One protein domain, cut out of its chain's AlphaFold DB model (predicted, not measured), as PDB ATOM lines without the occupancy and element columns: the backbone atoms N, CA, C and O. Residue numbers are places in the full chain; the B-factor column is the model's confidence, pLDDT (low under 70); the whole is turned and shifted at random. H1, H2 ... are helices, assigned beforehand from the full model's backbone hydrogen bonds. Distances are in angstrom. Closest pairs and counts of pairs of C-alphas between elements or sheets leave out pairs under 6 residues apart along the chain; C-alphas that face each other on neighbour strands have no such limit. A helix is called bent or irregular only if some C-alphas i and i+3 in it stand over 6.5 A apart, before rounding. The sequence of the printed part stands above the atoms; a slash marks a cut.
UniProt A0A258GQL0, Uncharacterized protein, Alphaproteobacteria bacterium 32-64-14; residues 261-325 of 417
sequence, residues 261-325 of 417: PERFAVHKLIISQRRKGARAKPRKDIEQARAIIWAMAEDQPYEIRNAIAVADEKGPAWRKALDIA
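Overview. This is residues 261 to 325 of the 417 residues of an uncharacterized protein of Alphaproteobacteria bacterium 32-64-14 (UniProt A0A258GQL0). The longest helix, H2, makes one long side of the domain, and H1 is folded back along it as the other leg of a helical hairpin. H3 slants away from the far end of H2 past the first turns of H1, and H4 folds back from the end of H3 to pack crosswise on H1, which is in the middle and touches the other three. The printed part has 65 residues with four named helices, H1, H2, H3 and H4 in chain order, and no named strand; the class is all helix, and the helix packing is mostly crossed, at more than a shallow tilt. The whole is compact, with a radius of gyration of the C-alphas of 11.5 A and spans of 35 by 25 by 14 A.

Along the chain. H2 is residues 280 to 299, 30.0 A from first to last C-alpha, and ends with C-alpha 299 at (24.699, -58.455, 3.207). It is irregular, but only just: C-alphas 295 and 298 are 6.9 A apart. H1 is residues 261 to 274, 20.4 A long, with C-alpha 261 at (12.329, -58.029, 6.792). H3 is residues 301 to 313, 19.0 A long. H4 is residues 316 to 325, 14.2 A long, with C-alpha 325 at (13.726, -43.614, 15.993).

Arrangement. H2 and H1 touch as a helical hairpin, at a shallow tilt of 30 degrees, opposite ways; their closest C-alphas, those of Ala 289 and Ala 265, are 4.0 A apart. H2 touches H3 with residues 293 to 297 alone, at a steep tilt of 50 degrees, opposite ways; the closest C-alphas are those of Ile 293 and Ile 304, 7.0 A apart. H1 touches H3 with residues 262 to 266 alone, at a steep tilt of 43 degrees, the same way; the closest C-alphas are those of Glu 262 and Ile 304, 5.1 A apart. H4 touches H1 and is about perpendicular to it, at 86 degrees, with the C-alphas of Ala 321 and Ile 270 closest at 5.2 A. H3 and H4 touch only at the corner by their link, where the C-alphas of Asp 312 and Arg 319 are closest at 5.0 A. H2 and H4 are close but not clearly touching; the closest C-alphas, those of Ile 286 and Ala 325, are 8.0 A apart. In H3 and H4 every O i to N i+4 pair is within hydrogen-bond range, against 8 of 10 in H1 and 14 of 16 in H2.

Size, cuts and confidence. The two C-alphas farthest apart, those of Gly 277 and Asp 299, are 35.2 A apart. The printed part has no cut, and its three links, H1 to H2, H2 to H3 and H3 to H4, are tight. The mean pLDDT of the printed part is 90.2; residues 276 to 280, of which 280 belongs to H2, are under 70.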
ATOM      1  N   PRO A 261      11.595 -58.359   5.568       97.38
ATOM      2  CA  PRO A 261      12.329 -58.029   6.792       97.38
ATOM      3  C   PRO A 261      12.584 -56.523   6.968       97.38
ATOM      4  O   PRO A 261      12.300 -55.957   8.028       97.38
ATOM      5  N   GLU A 262      13.030 -55.839   5.919       97.19
ATOM      6  CA  GLU A 262      13.318 -54.404   5.904       97.19
ATOM      7  C   GLU A 262      12.067 -53.557   6.162       97.19
ATOM      8  O   GLU A 262      12.093 -52.611   6.959       97.19
ATOM      9  N   ARG A 263      10.928 -53.932   5.565       97.62
ATOM     10  CA  ARG A 263       9.640 -53.261   5.802       97.62
ATOM     11  C   ARG A 263       9.164 -53.486   7.228       97.62
ATOM     12  O   ARG A 263       8.675 -52.552   7.864       97.62
ATOM     13  N   PHE A 264       9.347 -54.691   7.761       97.88
ATOM     14  CA  PHE A 264       9.040 -54.987   9.155       97.88
ATOM     15  C   PHE A 264       9.862 -54.125  10.110       97.88
ATOM     16  O   PHE A 264       9.289 -53.519  11.017       97.88
ATOM     17  N   ALA A 265      11.174 -54.025   9.895       97.00
ATOM     18  CA  ALA A 265      12.050 -53.215  10.732       97.00
ATOM     19  C   ALA A 265      11.646 -51.733  10.710       97.00
ATOM     20  O   ALA A 265      11.415 -51.144  11.767       97.00
ATOM     21  N   VAL A 266      11.466 -51.149   9.522       97.38
ATOM     22  CA  VAL A 266      11.053 -49.742   9.366       97.38
ATOM     23  C   VAL A 266       9.677 -49.488   9.986       97.38
ATOM     24  O   VAL A 266       9.494 -48.518  10.723       97.38
ATOM     25  N   HIS A 267       8.714 -50.387   9.779       97.00
ATOM     26  CA  HIS A 267       7.400 -50.287  10.411       97.00
ATOM     27  C   HIS A 267       7.504 -50.321  11.944       97.00
ATOM     28  O   HIS A 267       6.856 -49.524  12.624       97.00
ATOM     29  N   LYS A 268       8.349 -51.196  12.503       95.75
ATOM     30  CA  LYS A 268       8.604 -51.273  13.949       95.75
ATOM     31  C   LYS A 268       9.194 -49.981  14.510       95.75
ATOM     32  O   LYS A 268       8.728 -49.522  15.555       95.75
ATOM     33  N   LEU A 269      10.135 -49.356  13.798       96.12
ATOM     34  CA  LEU A 269      10.651 -48.033  14.159       96.12
ATOM     35  C   LEU A 269       9.517 -47.007  14.237       96.12
ATOM     36  O   LEU A 269       9.386 -46.328  15.252       96.12
ATOM     37  N   ILE A 270       8.637 -46.956  13.237       94.81
ATOM     38  CA  ILE A 270       7.541 -45.979  13.186       94.81
ATOM     39  C   ILE A 270       6.526 -46.196  14.316       94.81
ATOM     40  O   ILE A 270       6.219 -45.261  15.064       94.81
ATOM     41  N   ILE A 271       6.009 -47.419  14.486       92.31
ATOM     42  CA  ILE A 271       4.968 -47.681  15.494       92.31
ATOM     43  C   ILE A 271       5.492 -47.528  16.926       92.31
ATOM     44  O   ILE A 271       4.725 -47.151  17.816       92.31
ATOM     45  N   SER A 272       6.791 -47.760  17.156       92.00
ATOM     46  CA  SER A 272       7.408 -47.572  18.473       92.00
ATOM     47  C   SER A 272       7.297 -46.123  18.967       92.00
ATOM     48  O   SER A 272       7.151 -45.907  20.168       92.00
ATOM     49  N   GLN A 273       7.256 -45.144  18.051       90.00
ATOM     50  CA  GLN A 273       7.110 -43.719  18.377       90.00
ATOM     51  C   GLN A 273       5.657 -43.297  18.632       90.00
ATOM     52  O   GLN A 273       5.402 -42.255  19.234       90.00
ATOM     53  N   ARG A 274       4.683 -44.090  18.170       80.88
ATOM     54  CA  ARG A 274       3.249 -43.782  18.301       80.88
ATOM     55  C   ARG A 274       2.588 -44.437  19.505       80.88
ATOM     56  O   ARG A 274       1.583 -43.925  19.998       80.88
ATOM     57  N   ARG A 275       3.124 -45.562  19.985       78.06
ATOM     58  CA  ARG A 275       2.562 -46.305  21.121       78.06
ATOM     59  C   ARG A 275       2.655 -45.482  22.412       78.06
ATOM     60  O   ARG A 275       3.679 -45.469  23.088       78.06
ATOM     61  N   LYS A 276       1.550 -44.827  22.782       59.56
ATOM     62  CA  LYS A 276       1.363 -44.182  24.091       59.56
ATOM     63  C   LYS A 276       1.052 -45.271  25.128       59.56
ATOM     64  O   LYS A 276       0.015 -45.917  25.034       59.56
ATOM     65  N   GLY A 277       1.948 -45.526  26.085       59.00
ATOM     66  CA  GLY A 277       1.723 -46.541  27.126       59.00
ATOM     67  C   GLY A 277       2.997 -47.147  27.720       59.00
ATOM     68  O   GLY A 277       4.056 -46.522  27.729       59.00
ATOM     69  N   ALA A 278       2.887 -48.375  28.244       58.81
ATOM     70  CA  ALA A 278       3.964 -49.075  28.949       58.81
ATOM     71  C   ALA A 278       5.255 -49.166  28.112       58.81
ATOM     72  O   ALA A 278       5.270 -49.757  27.028       58.81
ATOM     73  N   ARG A 279       6.360 -48.641  28.664       63.72
ATOM     74  CA  ARG A 279       7.687 -48.529  28.020       63.72
ATOM     75  C   ARG A 279       8.243 -49.849  27.456       63.72
ATOM     76  O   ARG A 279       9.101 -49.817  26.580       63.72
ATOM     77  N   ALA A 280       7.746 -50.997  27.922       66.38
ATOM     78  CA  ALA A 280       8.164 -52.322  27.467       66.38
ATOM     79  C   ALA A 280       7.817 -52.607  25.992       66.38
ATOM     80  O   ALA A 280       8.623 -53.214  25.290       66.38
ATOM     81  N   LYS A 281       6.656 -52.146  25.493       77.88
ATOM     82  CA  LYS A 281       6.231 -52.409  24.103       77.88
ATOM     83  C   LYS A 281       7.090 -51.650  23.074       77.88
ATOM     84  O   LYS A 281       7.637 -52.317  22.199       77.88
ATOM     85  N   PRO A 282       7.306 -50.320  23.196       83.19
ATOM     86  CA  PRO A 282       8.230 -49.597  22.318       83.19
ATOM     87  C   PRO A 282       9.654 -50.154  22.348       83.19
ATOM     88  O   PRO A 282      10.286 -50.269  21.302       83.19
ATOM     89  N   ARG A 283      10.152 -50.557  23.528       86.50
ATOM     90  CA  ARG A 283      11.478 -51.174  23.655       86.50
ATOM     91  C   ARG A 283      11.576 -52.480  22.860       86.50
ATOM     92  O   ARG A 283      12.524 -52.627  22.096       86.50
ATOM     93  N   LYS A 284      10.581 -53.367  22.979       86.38
ATOM     94  CA  LYS A 284      10.498 -54.606  22.185       86.38
ATOM     95  C   LYS A 284      10.484 -54.308  20.683       86.38
ATOM     96  O   LYS A 284      11.184 -54.973  19.927       86.38
ATOM     97  N   ASP A 285       9.712 -53.312  20.247       91.00
ATOM     98  CA  ASP A 285       9.635 -52.944  18.829       91.00
ATOM     99  C   ASP A 285      10.993 -52.433  18.298       91.00
ATOM    100  O   ASP A 285      11.436 -52.878  17.239       91.00
ATOM    101  N   ILE A 286      11.696 -51.576  19.054       92.25
ATOM    102  CA  ILE A 286      13.050 -51.105  18.708       92.25
ATOM    103  C   ILE A 286      14.064 -52.255  18.695       92.25
ATOM    104  O   ILE A 286      14.894 -52.325  17.794       92.25
ATOM    105  N   GLU A 287      14.003 -53.170  19.663       91.25
ATOM    106  CA  GLU A 287      14.895 -54.333  19.718       91.25
ATOM    107  C   GLU A 287      14.706 -55.258  18.506       91.25
ATOM    108  O   GLU A 287      15.701 -55.664  17.905       91.25
ATOM    109  N   GLN A 288      13.461 -55.526  18.096       92.38
ATOM    110  CA  GLN A 288      13.168 -56.297  16.882       92.38
ATOM    111  C   GLN A 288      13.663 -55.589  15.614       92.38
ATOM    112  O   GLN A 288      14.305 -56.220  14.775       92.38
ATOM    113  N   ALA A 289      13.400 -54.284  15.478       94.94
ATOM    114  CA  ALA A 289      13.870 -53.506  14.332       94.94
ATOM    115  C   ALA A 289      15.399 -53.526  14.232       94.94
ATOM    116  O   ALA A 289      15.953 -53.808  13.175       94.94
ATOM    117  N   ARG A 290      16.079 -53.288  15.356       93.56
ATOM    118  CA  ARG A 290      17.538 -53.305  15.475       93.56
ATOM    119  C   ARG A 290      18.143 -54.643  15.068       93.56
ATOM    120  O   ARG A 290      19.130 -54.644  14.342       93.56
ATOM    121  N   ALA A 291      17.571 -55.756  15.529       92.38
ATOM    122  CA  ALA A 291      18.066 -57.086  15.188       92.38
ATOM    123  C   ALA A 291      18.046 -57.311  13.668       92.38
ATOM    124  O   ALA A 291      19.061 -57.696  13.097       92.38
ATOM    125  N   ILE A 292      16.932 -56.982  13.009       94.56
ATOM    126  CA  ILE A 292      16.816 -57.106  11.549       94.56
ATOM    127  C   ILE A 292      17.762 -56.136  10.834       94.56
ATOM    128  O   ILE A 292      18.503 -56.555   9.955       94.56
ATOM    129  N   ILE A 293      17.785 -54.859  11.229       94.38
ATOM    130  CA  ILE A 293      18.654 -53.844  10.612       94.38
ATOM    131  C   ILE A 293      20.112 -54.294  10.644       94.38
ATOM    132  O   ILE A 293      20.806 -54.195   9.641       94.38
ATOM    133  N   TRP A 294      20.581 -54.811  11.778       91.31
ATOM    134  CA  TRP A 294      21.961 -55.271  11.888       91.31
ATOM    135  C   TRP A 294      22.242 -56.544  11.107       91.31
ATOM    136  O   TRP A 294      23.330 -56.646  10.557       91.31
ATOM    137  N   ALA A 295      21.291 -57.478  11.043       91.94
ATOM    138  CA  ALA A 295      21.416 -58.657  10.192       91.94
ATOM    139  C   ALA A 295      21.539 -58.275   8.710       91.94
ATOM    140  O   ALA A 295      22.336 -58.850   7.986       91.94
ATOM    141  N   MET A 296      20.774 -57.273   8.270       92.69
ATOM    142  CA  MET A 296      20.756 -56.836   6.873       92.69
ATOM    143  C   MET A 296      21.888 -55.871   6.516       92.69
ATOM    144  O   MET A 296      22.194 -55.707   5.340       92.69
ATOM    145  N   ALA A 297      22.499 -55.195   7.491       87.56
ATOM    146  CA  ALA A 297      23.432 -54.101   7.225       87.56
ATOM    147  C   ALA A 297      24.704 -54.520   6.471       87.56
ATOM    148  O   ALA A 297      25.301 -53.678   5.803       87.56
ATOM    149  N   GLU A 298      25.124 -55.778   6.599       80.12
ATOM    150  CA  GLU A 298      26.330 -56.295   5.942       80.12
ATOM    151  C   GLU A 298      26.001 -56.849   4.547       80.12
ATOM    152  O   GLU A 298      26.604 -56.419   3.564       80.12
ATOM    153  N   ASP A 299      24.985 -57.710   4.442       85.00
ATOM    154  CA  ASP A 299      24.699 -58.455   3.207       85.00
ATOM    155  C   ASP A 299      23.629 -57.807   2.312       85.00
ATOM    156  O   ASP A 299      23.602 -58.020   1.100       85.00
ATOM    157  N   GLN A 300      22.722 -57.019   2.894       89.25
ATOM    158  CA  GLN A 300      21.557 -56.430   2.214       89.25
ATOM    159  C   GLN A 300      21.379 -54.920   2.523       89.25
ATOM    160  O   GLN A 300      20.252 -54.455   2.740       89.25
ATOM    161  N   PRO A 301      22.451 -54.090   2.527       88.94
ATOM    162  CA  PRO A 301      22.370 -52.689   2.960       88.94
ATOM    163  C   PRO A 301      21.485 -51.816   2.062       88.94
ATOM    164  O   PRO A 301      20.935 -50.813   2.516       88.94
ATOM    165  N   TYR A 302      21.341 -52.167   0.783       91.81
ATOM    166  CA  TYR A 302      20.507 -51.411  -0.153       91.81
ATOM    167  C   TYR A 302      19.014 -51.573   0.132       91.81
ATOM    168  O   TYR A 302      18.266 -50.608  -0.018       91.81
ATOM    169  N   GLU A 303      18.579 -52.749   0.593       94.44
ATOM    170  CA  GLU A 303      17.164 -53.011   0.860       94.44
ATOM    171  C   GLU A 303      16.656 -52.172   2.033       94.44
ATOM    172  O   GLU A 303      15.632 -51.498   1.911       94.44
ATOM    173  N   ILE A 304      17.414 -52.110   3.136       93.88
ATOM    174  CA  ILE A 304      17.026 -51.293   4.293       93.88
ATOM    175  C   ILE A 304      17.051 -49.792   3.979       93.88
ATOM    176  O   ILE A 304      16.139 -49.068   4.379       93.88
ATOM    177  N   ARG A 305      18.045 -49.325   3.208       93.94
ATOM    178  CA  ARG A 305      18.123 -47.927   2.744       93.94
ATOM    179  C   ARG A 305      16.912 -47.568   1.884       93.94
ATOM    180  O   ARG A 305      16.277 -46.541   2.114       93.94
ATOM    181  N   ASN A 306      16.566 -48.430   0.929       95.88
ATOM    182  CA  ASN A 306      15.410 -48.233   0.060       95.88
ATOM    183  C   ASN A 306      14.098 -48.247   0.857       95.88
ATOM    184  O   ASN A 306      13.241 -47.395   0.651       95.88
ATOM    185  N   ALA A 307      13.953 -49.160   1.818       96.69
ATOM    186  CA  ALA A 307      12.782 -49.226   2.689       96.69
ATOM    187  C   ALA A 307      12.578 -47.925   3.490       96.69
ATOM    188  O   ALA A 307      11.467 -47.396   3.551       96.69
ATOM    189  N   ILE A 308      13.656 -47.364   4.051       96.81
ATOM    190  CA  ILE A 308      13.625 -46.064   4.740       96.81
ATOM    191  C   ILE A 308      13.220 -44.944   3.773       96.81
ATOM    192  O   ILE A 308      12.339 -44.153   4.106       96.81
ATOM    193  N   ALA A 309      13.800 -44.902   2.569       96.31
ATOM    194  CA  ALA A 309      13.467 -43.895   1.558       96.31
ATOM    195  C   ALA A 309      11.986 -43.960   1.138       96.31
ATOM    196  O   ALA A 309      11.287 -42.947   1.155       96.31
ATOM    197  N   VAL A 310      11.465 -45.161   0.870       96.75
ATOM    198  CA  VAL A 310      10.045 -45.373   0.542       96.75
ATOM    199  C   VAL A 310       9.135 -44.910   1.681       96.75
ATOM    200  O   VAL A 310       8.062 -44.362   1.425       96.75
ATOM    201  N   ALA A 311       9.525 -45.129   2.938       96.12
ATOM    202  CA  ALA A 311       8.772 -44.649   4.093       96.12
ATOM    203  C   ALA A 311       8.804 -43.114   4.215       96.12
ATOM    204  O   ALA A 311       7.780 -42.517   4.550       96.12
ATOM    205  N   ASP A 312       9.924 -42.461   3.900       94.19
ATOM    206  CA  ASP A 312      10.035 -40.996   3.910       94.19
ATOM    207  C   ASP A 312       9.089 -40.318   2.911       94.19
ATOM    208  O   ASP A 312       8.476 -39.283   3.216       94.19
ATOM    209  N   GLU A 313       8.928 -40.932   1.740       95.81
ATOM    210  CA  GLU A 313       8.033 -40.469   0.676       95.81
ATOM    211  C   GLU A 313       6.550 -40.548   1.066       95.81
ATOM    212  O   GLU A 313       5.725 -39.828   0.505       95.81
ATOM    213  N   LYS A 314       6.183 -41.360   2.070       93.81
ATOM    214  CA  LYS A 314       4.789 -41.469   2.542       93.81
ATOM    215  C   LYS A 314       4.297 -40.240   3.303       93.81
ATOM    216  O   LYS A 314       3.088 -40.093   3.482       93.81
ATOM    217  N   GLY A 315       5.190 -39.356   3.753       93.62
ATOM    218  CA  GLY A 315       4.815 -38.032   4.251       93.62
ATOM    219  C   GLY A 315       5.454 -37.615   5.583       93.62
ATOM    220  O   GLY A 315       6.222 -38.364   6.191       93.62
ATOM    221  N   PRO A 316       5.138 -36.401   6.077       93.56
ATOM    222  CA  PRO A 316       5.831 -35.786   7.214       93.56
ATOM    223  C   PRO A 316       5.751 -36.590   8.518       93.56
ATOM    224  O   PRO A 316       6.702 -36.614   9.294       93.56
ATOM    225  N   ALA A 317       4.626 -37.273   8.760       90.94
ATOM    226  CA  ALA A 317       4.449 -38.092   9.956       90.94
ATOM    227  C   ALA A 317       5.388 -39.312   9.985       90.94
ATOM    228  O   ALA A 317       5.839 -39.699  11.062       90.94
ATOM    229  N   TRP A 318       5.686 -39.892   8.818       94.62
ATOM    230  CA  TRP A 318       6.610 -41.019   8.667       94.62
ATOM    231  C   TRP A 318       8.046 -40.556   8.891       94.62
ATOM    232  O   TRP A 318       8.731 -41.100   9.756       94.62
ATOM    233  N   ARG A 319       8.441 -39.473   8.205       95.44
ATOM    234  CA  ARG A 319       9.753 -38.826   8.363       95.44
ATOM    235  C   ARG A 319      10.052 -38.500   9.820       95.44
ATOM    236  O   ARG A 319      11.045 -38.970  10.356       95.44
ATOM    237  N   LYS A 320       9.134 -37.805  10.501       94.81
ATOM    238  CA  LYS A 320       9.294 -37.448  11.918       94.81
ATOM    239  C   LYS A 320       9.467 -38.674  12.818       94.81
ATOM    240  O   LYS A 320      10.261 -38.632  13.752       94.81
ATOM    241  N   ALA A 321       8.720 -39.751  12.575       94.25
ATOM    242  CA  ALA A 321       8.855 -40.973  13.365       94.25
ATOM    243  C   ALA A 321      10.227 -41.635  13.150       94.25
ATOM    244  O   ALA A 321      10.845 -42.074  14.118       94.25
ATOM    245  N   LEU A 322      10.722 -41.659  11.912       96.31
ATOM    246  CA  LEU A 322      12.042 -42.198  11.584       96.31
ATOM    247  C   LEU A 322      13.177 -41.331  12.129       96.31
ATOM    248  O   LEU A 322      14.123 -41.879  12.683       96.31
ATOM    249  N   ASP A 323      13.057 -40.006  12.053       95.62
ATOM    250  CA  ASP A 323      14.053 -39.072  12.589       95.62
ATOM    251  C   ASP A 323      14.242 -39.254  14.098       95.62
ATOM    252  O   ASP A 323      15.365 -39.219  14.585       95.62
ATOM    253  N   ILE A 324      13.158 -39.515  14.836       94.38
ATOM    254  CA  ILE A 324      13.235 -39.810  16.273       94.38
ATOM    255  C   ILE A 324      13.807 -41.215  16.512       94.38
ATOM    256  O   ILE A 324      14.660 -41.398  17.378       94.38
ATOM    257  N   ALA A 325      13.335 -42.223  15.771       95.12
ATOM    258  CA  ALA A 325      13.726 -43.614  15.993       95.12
ATOM    259  C   ALA A 325      15.195 -43.904  15.626       95.12
ATOM    260  O   ALA A 325      15.807 -44.795  16.219       95.12
TER     261      ALA A 325